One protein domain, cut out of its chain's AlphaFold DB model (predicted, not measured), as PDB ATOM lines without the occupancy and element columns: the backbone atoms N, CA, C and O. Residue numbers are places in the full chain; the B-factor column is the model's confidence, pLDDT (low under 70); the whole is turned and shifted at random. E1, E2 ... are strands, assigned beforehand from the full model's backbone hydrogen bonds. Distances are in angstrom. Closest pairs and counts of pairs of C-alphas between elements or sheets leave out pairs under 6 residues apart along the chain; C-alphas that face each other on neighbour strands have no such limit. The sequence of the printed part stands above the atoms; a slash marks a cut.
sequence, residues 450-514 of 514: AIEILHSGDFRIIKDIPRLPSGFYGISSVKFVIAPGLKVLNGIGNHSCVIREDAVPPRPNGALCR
ATOM      1  N   ALA A 450       5.666  12.141-136.228       90.06
ATOM      2  CA  ALA A 450       4.280  12.109-136.677       90.06
ATOM      3  C   ALA A 450       3.414  11.190-135.805       90.06
ATOM      4  O   ALA A 450       2.198  11.381-135.742       90.06
ATOM      5  N   ILE A 451       4.045  10.236-135.112       90.06
ATOM      6  CA  ILE A 451       3.420   9.351-134.128       90.06
ATOM      7  C   ILE A 451       4.150   9.437-132.786       90.06
ATOM      8  O   ILE A 451       5.379   9.445-132.732       90.06
ATOM      9  N   GLU A 452       3.377   9.446-131.705       89.62
ATOM     10  CA  GLU A 452       3.835   9.233-130.334       89.62
ATOM     11  C   GLU A 452       3.446   7.825-129.869       89.62
ATOM     12  O   GLU A 452       2.341   7.349-130.134       89.62
ATOM     13  N   ILE A 453       4.354   7.162-129.155       87.12
ATOM     14  CA  ILE A 453       4.082   5.870-128.519       87.12
ATOM     15  C   ILE A 453       3.455   6.148-127.153       87.12
ATOM     16  O   ILE A 453       4.054   6.829-126.318       87.12
ATOM     17  N   LEU A 454       2.248   5.639-126.927       83.56
ATOM     18  CA  LEU A 454       1.555   5.746-125.651       83.56
ATOM     19  C   LEU A 454       2.032   4.648-124.694       83.56
ATOM     20  O   LEU A 454       2.472   3.579-125.108       83.56
ATOM     21  N   HIS A 455       1.902   4.886-123.387       68.75
ATOM     22  CA  HIS A 455       2.326   3.936-122.349       68.75
ATOM     23  C   HIS A 455       1.632   2.559-122.425       68.75
ATOM     24  O   HIS A 455       2.136   1.603-121.843       68.75
ATOM     25  N   SER A 456       0.491   2.457-123.115       66.69
ATOM     26  CA  SER A 456      -0.264   1.218-123.342       66.69
ATOM     27  C   SER A 456       0.251   0.371-124.515       66.69
ATOM     28  O   SER A 456      -0.283  -0.711-124.739       66.69
ATOM     29  N   GLY A 457       1.245   0.848-125.274       71.12
ATOM     30  CA  GLY A 457       1.640   0.253-126.560       71.12
ATOM     31  C   GLY A 457       0.769   0.709-127.741       71.12
ATOM     32  O   GLY A 457       0.968   0.254-128.865       71.12
ATOM     33  N   ASP A 458      -0.176   1.624-127.499       84.81
ATOM     34  CA  ASP A 458      -0.975   2.275-128.539       84.81
ATOM     35  C   ASP A 458      -0.179   3.402-129.226       84.81
ATOM     36  O   ASP A 458       0.752   3.977-128.659       84.81
ATOM     37  N   PHE A 459      -0.592   3.781-130.435       89.06
ATOM     38  CA  PHE A 459       0.089   4.786-131.248       89.06
ATOM     39  C   PHE A 459      -0.791   6.008-131.472       89.06
ATOM     40  O   PHE A 459      -1.856   5.916-132.082       89.06
ATOM     41  N   ARG A 460      -0.342   7.180-131.027       91.44
ATOM     42  CA  ARG A 460      -1.060   8.439-131.229       91.44
ATOM     43  C   ARG A 460      -0.506   9.191-132.431       91.44
ATOM     44  O   ARG A 460       0.647   9.602-132.427       91.44
ATOM     45  N   ILE A 461      -1.325   9.395-133.454       91.31
ATOM     46  CA  ILE A 461      -0.991  10.152-134.660       91.31
ATOM     47  C   ILE A 461      -1.216  11.635-134.371       91.31
ATOM     48  O   ILE A 461      -2.340  12.053-134.106       91.31
ATOM     49  N   ILE A 462      -0.140  12.420-134.424       93.00
ATOM     50  CA  ILE A 462      -0.115  13.839-134.033       93.00
ATOM     51  C   ILE A 462       0.174  14.794-135.202       93.00
ATOM     52  O   ILE A 462       0.113  16.011-135.036       93.00
ATOM     53  N   LYS A 463       0.469  14.260-136.393       91.44
ATOM     54  CA  LYS A 463       0.621  15.015-137.648       91.44
ATOM     55  C   LYS A 463      -0.097  14.301-138.790       91.44
ATOM     56  O   LYS A 463      -0.315  13.095-138.723       91.44
ATOM     57  N   ASP A 464      -0.417  15.036-139.857       88.81
ATOM     58  CA  ASP A 464      -0.912  14.438-141.100       88.81
ATOM     59  C   ASP A 464       0.141  13.454-141.643       88.81
ATOM     60  O   ASP A 464       1.263  13.850-141.971       88.81
ATOM     61  N   ILE A 465      -0.234  12.180-141.758       88.19
ATOM     62  CA  ILE A 465       0.570  11.136-142.405       88.19
ATOM     63  C   ILE A 465      -0.076  10.759-143.742       88.19
ATOM     64  O   ILE A 465      -1.298  10.843-143.879       88.19
ATOM     65  N   PRO A 466       0.707  10.350-144.753       86.06
ATOM     66  CA  PRO A 466       0.148   9.994-146.059       86.06
ATOM     67  C   PRO A 466      -0.779   8.772-145.976       86.06
ATOM     68  O   PRO A 466      -1.784   8.713-146.688       86.06
ATOM     69  N   ARG A 467      -0.444   7.805-145.107       89.38
ATOM     70  CA  ARG A 467      -1.177   6.557-144.909       89.38
ATOM     71  C   ARG A 467      -0.805   5.858-143.603       89.38
ATOM     72  O   ARG A 467       0.260   6.123-143.050       89.38
ATOM     73  N   LEU A 468      -1.659   4.939-143.159       88.50
ATOM     74  CA  LEU A 468      -1.326   3.998-142.085       88.50
ATOM     75  C   LEU A 468      -0.339   2.921-142.576       88.50
ATOM     76  O   LEU A 468      -0.450   2.497-143.732       88.50
ATOM     77  N   PRO A 469       0.585   2.442-141.719       89.31
ATOM     78  CA  PRO A 469       1.379   1.255-142.020       89.31
ATOM     79  C   PRO A 469       0.474   0.052-142.319       89.31
ATOM     80  O   PRO A 469      -0.481  -0.213-141.585       89.31
ATOM     81  N   SER A 470       0.774  -0.675-143.393       86.62
ATOM     82  CA  SER A 470       0.086  -1.918-143.760       86.62
ATOM     83  C   SER A 470       0.631  -3.117-142.969       86.62
ATOM     84  O   SER A 470       1.582  -2.981-142.207       86.62
ATOM     85  N   GLY A 471       0.039  -4.303-143.124       78.06
ATOM     86  CA  GLY A 471       0.639  -5.551-142.622       78.06
ATOM     87  C   GLY A 471       0.310  -5.955-141.183       78.06
ATOM     88  O   GLY A 471       0.727  -7.009-140.718       78.06
ATOM     89  N   PHE A 472      -0.474  -5.164-140.451       80.81
ATOM     90  CA  PHE A 472      -0.908  -5.548-139.108       80.81
ATOM     91  C   PHE A 472      -2.101  -6.515-139.153       80.81
ATOM     92  O   PHE A 472      -3.264  -6.102-139.220       80.81
ATOM     93  N   TYR A 473      -1.800  -7.814-139.112       69.50
ATOM     94  CA  TYR A 473      -2.782  -8.900-139.070       69.50
ATOM     95  C   TYR A 473      -2.691  -9.703-137.766       69.50
ATOM     96  O   TYR A 473      -1.643  -9.803-137.130       69.50
ATOM     97  N   GLY A 474      -3.812 -10.318-137.383       67.94
ATOM     98  CA  GLY A 474      -3.900 -11.237-136.244       67.94
ATOM     99  C   GLY A 474      -3.350 -10.656-134.937       67.94
ATOM    100  O   GLY A 474      -3.773  -9.591-134.502       67.94
ATOM    101  N   ILE A 475      -2.403 -11.372-134.324       59.81
ATOM    102  CA  ILE A 475      -1.764 -11.008-133.047       59.81
ATOM    103  C   ILE A 475      -0.903  -9.739-133.116       59.81
ATOM    104  O   ILE A 475      -0.509  -9.227-132.074       59.81
ATOM    105  N   SER A 476      -0.611  -9.246-134.322       67.00
ATOM    106  CA  SER A 476       0.153  -8.018-134.551       67.00
ATOM    107  C   SER A 476      -0.749  -6.786-134.662       67.00
ATOM    108  O   SER A 476      -0.260  -5.713-134.985       67.00
ATOM    109  N   SER A 477      -2.067  -6.909-134.462       74.81
ATOM    110  CA  SER A 477      -2.980  -5.763-134.510       74.81
ATOM    111  C   SER A 477      -2.595  -4.704-133.479       74.81
ATOM    112  O   SER A 477      -2.414  -5.026-132.304       74.81
ATOM    113  N   VAL A 478      -2.550  -3.442-133.900       82.94
ATOM    114  CA  VAL A 478      -2.262  -2.305-133.016       82.94
ATOM    115  C   VAL A 478      -3.457  -1.359-132.938       82.94
ATOM    116  O   VAL A 478      -4.449  -1.513-133.654       82.94
ATOM    117  N   LYS A 479      -3.378  -0.358-132.065       86.19
ATOM    118  CA  LYS A 479      -4.386   0.694-131.953       86.19
ATOM    119  C   LYS A 479      -3.774   2.043-132.299       86.19
ATOM    120  O   LYS A 479      -2.792   2.463-131.693       86.19
ATOM    121  N   PHE A 480      -4.393   2.727-133.251       87.44
ATOM    122  CA  PHE A 480      -4.071   4.089-133.645       87.44
ATOM    123  C   PHE A 480      -5.099   5.065-133.078       87.44
ATOM    124  O   PHE A 480      -6.306   4.866-133.216       87.44
ATOM    125  N   VAL A 481      -4.619   6.151-132.484       88.31
ATOM    126  CA  VAL A 481      -5.428   7.258-131.968       88.31
ATOM    127  C   VAL A 481      -5.057   8.523-132.737       88.31
ATOM    128  O   VAL A 481      -3.926   8.984-132.670       88.31
ATOM    129  N   ILE A 482      -5.985   9.080-133.506       88.00
ATOM    130  CA  ILE A 482      -5.772  10.256-134.353       88.00
ATOM    131  C   ILE A 482      -6.105  11.518-133.552       88.00
ATOM    132  O   ILE A 482      -7.243  11.676-133.104       88.00
ATOM    133  N   ALA A 483      -5.133  12.424-133.415       88.75
ATOM    134  CA  ALA A 483      -5.323  13.711-132.752       88.75
ATOM    135  C   ALA A 483      -6.360  14.605-133.480       88.75
ATOM    136  O   ALA A 483      -6.554  14.468-134.695       88.75
ATOM    137  N   PRO A 484      -7.024  15.544-132.775       86.00
ATOM    138  CA  PRO A 484      -8.069  16.391-133.337       86.00
ATOM    139  C   PRO A 484      -7.607  17.192-134.552       86.00
ATOM    140  O   PRO A 484      -6.504  17.738-134.572       86.00
ATOM    141  N   GLY A 485      -8.484  17.319-135.550       83.19
ATOM    142  CA  GLY A 485      -8.237  18.176-136.715       83.19
ATOM    143  C   GLY A 485      -7.292  17.602-137.777       83.19
ATOM    144  O   GLY A 485      -7.060  18.270-138.785       83.19
ATOM    145  N   LEU A 486      -6.793  16.373-137.608       84.88
ATOM    146  CA  LEU A 486      -6.022  15.674-138.638       84.88
ATOM    147  C   LEU A 486      -6.924  15.080-139.733       84.88
ATOM    148  O   LEU A 486      -8.103  14.749-139.516       84.88
ATOM    149  N   LYS A 487      -6.363  14.954-140.940       80.19
ATOM    150  CA  LYS A 487      -7.083  14.424-142.106       80.19
ATOM    151  C   LYS A 487      -7.367  12.929-141.967       80.19
ATOM    152  O   LYS A 487      -6.636  12.189-141.315       80.19
ATOM    153  N   VAL A 488      -8.445  12.482-142.619       61.16
ATOM    154  CA  VAL A 488      -8.743  11.051-142.776       61.16
ATOM    155  C   VAL A 488      -7.616  10.412-143.584       61.16
ATOM    156  O   VAL A 488      -7.263  10.903-144.656       61.16
ATOM    157  N   LEU A 489      -7.047   9.345-143.038       68.25
ATOM    158  CA  LEU A 489      -5.849   8.709-143.565       68.25
ATOM    159  C   LEU A 489      -6.204   7.745-144.699       68.25
ATOM    160  O   LEU A 489      -7.213   7.041-144.630       68.25
ATOM    161  N   ASN A 490      -5.355   7.689-145.727       63.25
ATOM    162  CA  ASN A 490      -5.385   6.584-146.680       63.25
ATOM    163  C   ASN A 490      -4.796   5.319-146.028       63.25
ATOM    164  O   ASN A 490      -4.048   5.390-145.053       63.25
ATOM    165  N   GLY A 491      -5.091   4.157-146.604       59.84
ATOM    166  CA  GLY A 491      -4.548   2.876-146.159       59.84
ATOM    167  C   GLY A 491      -5.534   2.030-145.361       59.84
ATOM    168  O   GLY A 491      -6.470   2.534-144.739       59.84
ATOM    169  N   ILE A 492      -5.341   0.716-145.426       58.38
ATOM    170  CA  ILE A 492      -6.179  -0.264-144.736       58.38
ATOM    171  C   ILE A 492      -5.466  -0.606-143.427       58.38
ATOM    172  O   ILE A 492      -4.422  -1.248-143.444       58.38
ATOM    173  N   GLY A 493      -6.024  -0.195-142.284       56.19
ATOM    174  CA  GLY A 493      -5.497  -0.575-140.961       56.19
ATOM    175  C   GLY A 493      -5.543  -2.088-140.689       56.19
ATOM    176  O   GLY A 493      -5.022  -2.554-139.680       56.19
ATOM    177  N   ASN A 494      -6.137  -2.864-141.599       66.69
ATOM    178  CA  ASN A 494      -6.335  -4.305-141.516       66.69
ATOM    179  C   ASN A 494      -7.040  -4.689-140.211       66.69
ATOM    180  O   ASN A 494      -8.174  -4.264-139.995       66.69
ATOM    181  N   HIS A 495      -6.397  -5.482-139.351       67.31
ATOM    182  CA  HIS A 495      -6.956  -5.872-138.054       67.31
ATOM    183  C   HIS A 495      -6.677  -4.832-136.954       67.31
ATOM    184  O   HIS A 495      -7.061  -5.045-135.809       67.31
ATOM    185  N   SER A 496      -6.008  -3.721-137.279       74.06
ATOM    186  CA  SER A 496      -5.718  -2.642-136.331       74.06
ATOM    187  C   SER A 496      -6.921  -1.736-136.116       74.06
ATOM    188  O   SER A 496      -7.672  -1.415-137.038       74.06
ATOM    189  N   CYS A 497      -7.056  -1.269-134.883       78.50
ATOM    190  CA  CYS A 497      -8.080  -0.318-134.491       78.50
ATOM    191  C   CYS A 497      -7.638   1.116-134.817       78.50
ATOM    192  O   CYS A 497      -6.490   1.479-134.572       78.50
ATOM    193  N   VAL A 498      -8.548   1.954-135.323       81.88
ATOM    194  CA  VAL A 498      -8.292   3.378-135.586       81.88
ATOM    195  C   VAL A 498      -9.396   4.217-134.948       81.88
ATOM    196  O   VAL A 498     -10.563   4.103-135.314       81.88
ATOM    197  N   ILE A 499      -9.028   5.075-133.998       82.56
ATOM    198  CA  ILE A 499      -9.940   5.945-133.242       82.56
ATOM    199  C   ILE A 499      -9.547   7.403-133.479       82.56
ATOM    200  O   ILE A 499      -8.366   7.705-133.605       82.56
ATOM    201  N   ARG A 500     -10.517   8.321-133.524       81.69
ATOM    202  CA  ARG A 500     -10.263   9.770-133.533       81.69
ATOM    203  C   ARG A 500     -10.584  10.378-132.170       81.69
ATOM    204  O   ARG A 500     -11.641  10.084-131.623       81.69
ATOM    205  N   GLU A 501      -9.721  11.253-131.663       82.00
ATOM    206  CA  GLU A 501      -9.939  11.963-130.389       82.00
ATOM    207  C   GLU A 501     -11.074  12.992-130.472       82.00
ATOM    208  O   GLU A 501     -11.733  13.270-129.477       82.00
ATOM    209  N   ASP A 502     -11.323  13.548-131.662       74.25
ATOM    210  CA  ASP A 502     -12.389  14.526-131.913       74.25
ATOM    211  C   ASP A 502     -13.736  13.891-132.294       74.25
ATOM    212  O   ASP A 502     -14.722  14.604-132.503       74.25
ATOM    213  N   ALA A 503     -13.809  12.559-132.375       63.97
ATOM    214  CA  ALA A 503     -15.057  11.871-132.660       63.97
ATOM    215  C   ALA A 503     -15.905  11.718-131.387       63.97
ATOM    216  O   ALA A 503     -15.644  10.873-130.537       63.97
ATOM    217  N   VAL A 504     -16.984  12.498-131.304       51.94
ATOM    218  CA  VAL A 504     -18.144  12.220-130.434       51.94
ATOM    219  C   VAL A 504     -18.749  10.868-130.873       51.94
ATOM    220  O   VAL A 504     -18.892  10.665-132.080       51.94
ATOM    221  N   PRO A 505     -19.060   9.939-129.943       48.00
ATOM    222  CA  PRO A 505     -18.529   8.567-129.959       48.00
ATOM    223  C   PRO A 505     -18.605   7.890-131.349       48.00
ATOM    224  O   PRO A 505     -19.667   7.878-131.983       48.00
ATOM    225  N   PRO A 506     -17.495   7.321-131.854       44.00
ATOM    226  CA  PRO A 506     -17.374   6.949-133.260       44.00
ATOM    227  C   PRO A 506     -18.182   5.699-133.639       44.00
ATOM    228  O   PRO A 506     -18.171   4.683-132.948       44.00
ATOM    229  N   ARG A 507     -18.799   5.739-134.829       41.00
ATOM    230  CA  ARG A 507     -19.124   4.525-135.593       41.00
ATOM    231  C   ARG A 507     -17.805   3.904-136.083       41.00
ATOM    232  O   ARG A 507     -17.038   4.619-136.733       41.00
ATOM    233  N   PRO A 508     -17.532   2.619-135.811       43.59
ATOM    234  CA  PRO A 508     -16.303   1.968-136.245       43.59
ATOM    235  C   PRO A 508     -16.327   1.732-137.762       43.59
ATOM    236  O   PRO A 508     -17.254   1.118-138.285       43.59
ATOM    237  N   ASN A 509     -15.293   2.196-138.465       39.12
ATOM    238  CA  ASN A 509     -14.921   1.665-139.775       39.12
ATOM    239  C   ASN A 509     -13.676   0.798-139.564       39.12
ATOM    240  O   ASN A 509     -12.579   1.323-139.397       39.12
ATOM    241  N   GLY A 510     -13.873  -0.520-139.536       40.88
ATOM    242  CA  GLY A 510     -12.859  -1.518-139.183       40.88
ATOM    243  C   GLY A 510     -13.372  -2.435-138.072       40.88
ATOM    244  O   GLY A 510     -14.204  -2.010-137.269       40.88
ATOM    245  N   ALA A 511     -12.944  -3.701-138.076       36.72
ATOM    246  CA  ALA A 511     -13.370  -4.710-137.109       36.72
ATOM    247  C   ALA A 511     -13.284  -4.152-135.679       36.72
ATOM    248  O   ALA A 511     -12.256  -3.598-135.304       36.72
ATOM    249  N   LEU A 512     -14.403  -4.250-134.954       40.31
ATOM    250  CA  LEU A 512     -14.639  -3.814-133.573       40.31
ATOM    251  C   LEU A 512     -13.346  -3.515-132.801       40.31
ATOM    252  O   LEU A 512     -12.695  -4.425-132.289       40.31
ATOM    253  N   CYS A 513     -13.002  -2.229-132.718       45.59
ATOM    254  CA  CYS A 513     -12.087  -1.696-131.718       45.59
ATOM    255  C   CYS A 513     -12.598  -2.125-130.336       45.59
ATOM    256  O   CYS A 513     -13.544  -1.520-129.834       45.59
ATOM    257  N   ARG A 514     -12.062  -3.223-129.793       42.78
ATOM    258  CA  ARG A 514     -12.400  -3.719-128.455       42.78
ATOM    259  C   ARG A 514     -11.791  -2.867-127.356       42.78
ATOM    260  O   ARG A 514     -10.689  -2.308-127.579       42.78
TER     261      ARG A 514
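This is residues 450 to 514 of the 514 residues of the protein "EF-hand domain-containing protein" of Alphaproteobacteria bacterium (UniProt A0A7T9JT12). With little regular structure, this is one small twisted sheet of four short strands, with two long loops, residues 462 to 478 and 483 to 496, arching over one face. The tail, residues 501 to 514, folds back beyond the edge strand E4. The printed part has 65 residues, 14 of them in E1, E2, E3 and E4, in mixed sheet order E1, E2, E3, E4, with no named helix: all strand. It is compact, radius of gyration of the C-alphas 11.1 A, spanning 30 by 25 by 24 A.

E3, residues 479 to 482, is 10.0 A long; E4, 497 to 500, 10.4 A, ends at C-alpha 500 (-10.263, 9.770, -133.533). E2 is residues 459 to 461, 6.4 A; E1, 451 to 453, 6.6 A, begins at C-alpha 451 (3.420, 9.351, -134.128).

E3 is parallel to E2 at 22 degrees, with N 461 and O 481 2.7 A apart, and to E4 at 19 degrees, with N 480 and O 497 2.8 A apart. E1 and E2 form an antiparallel hairpin at 154 degrees, N 452 and O 460 at 2.8 A. E1 and E4 are apart.

The printed part has no cut. The links E2 to E3 and E3 to E4 are long. Mean pLDDT of the printed part is 73.1; residues 503 to 514 are among those under 70.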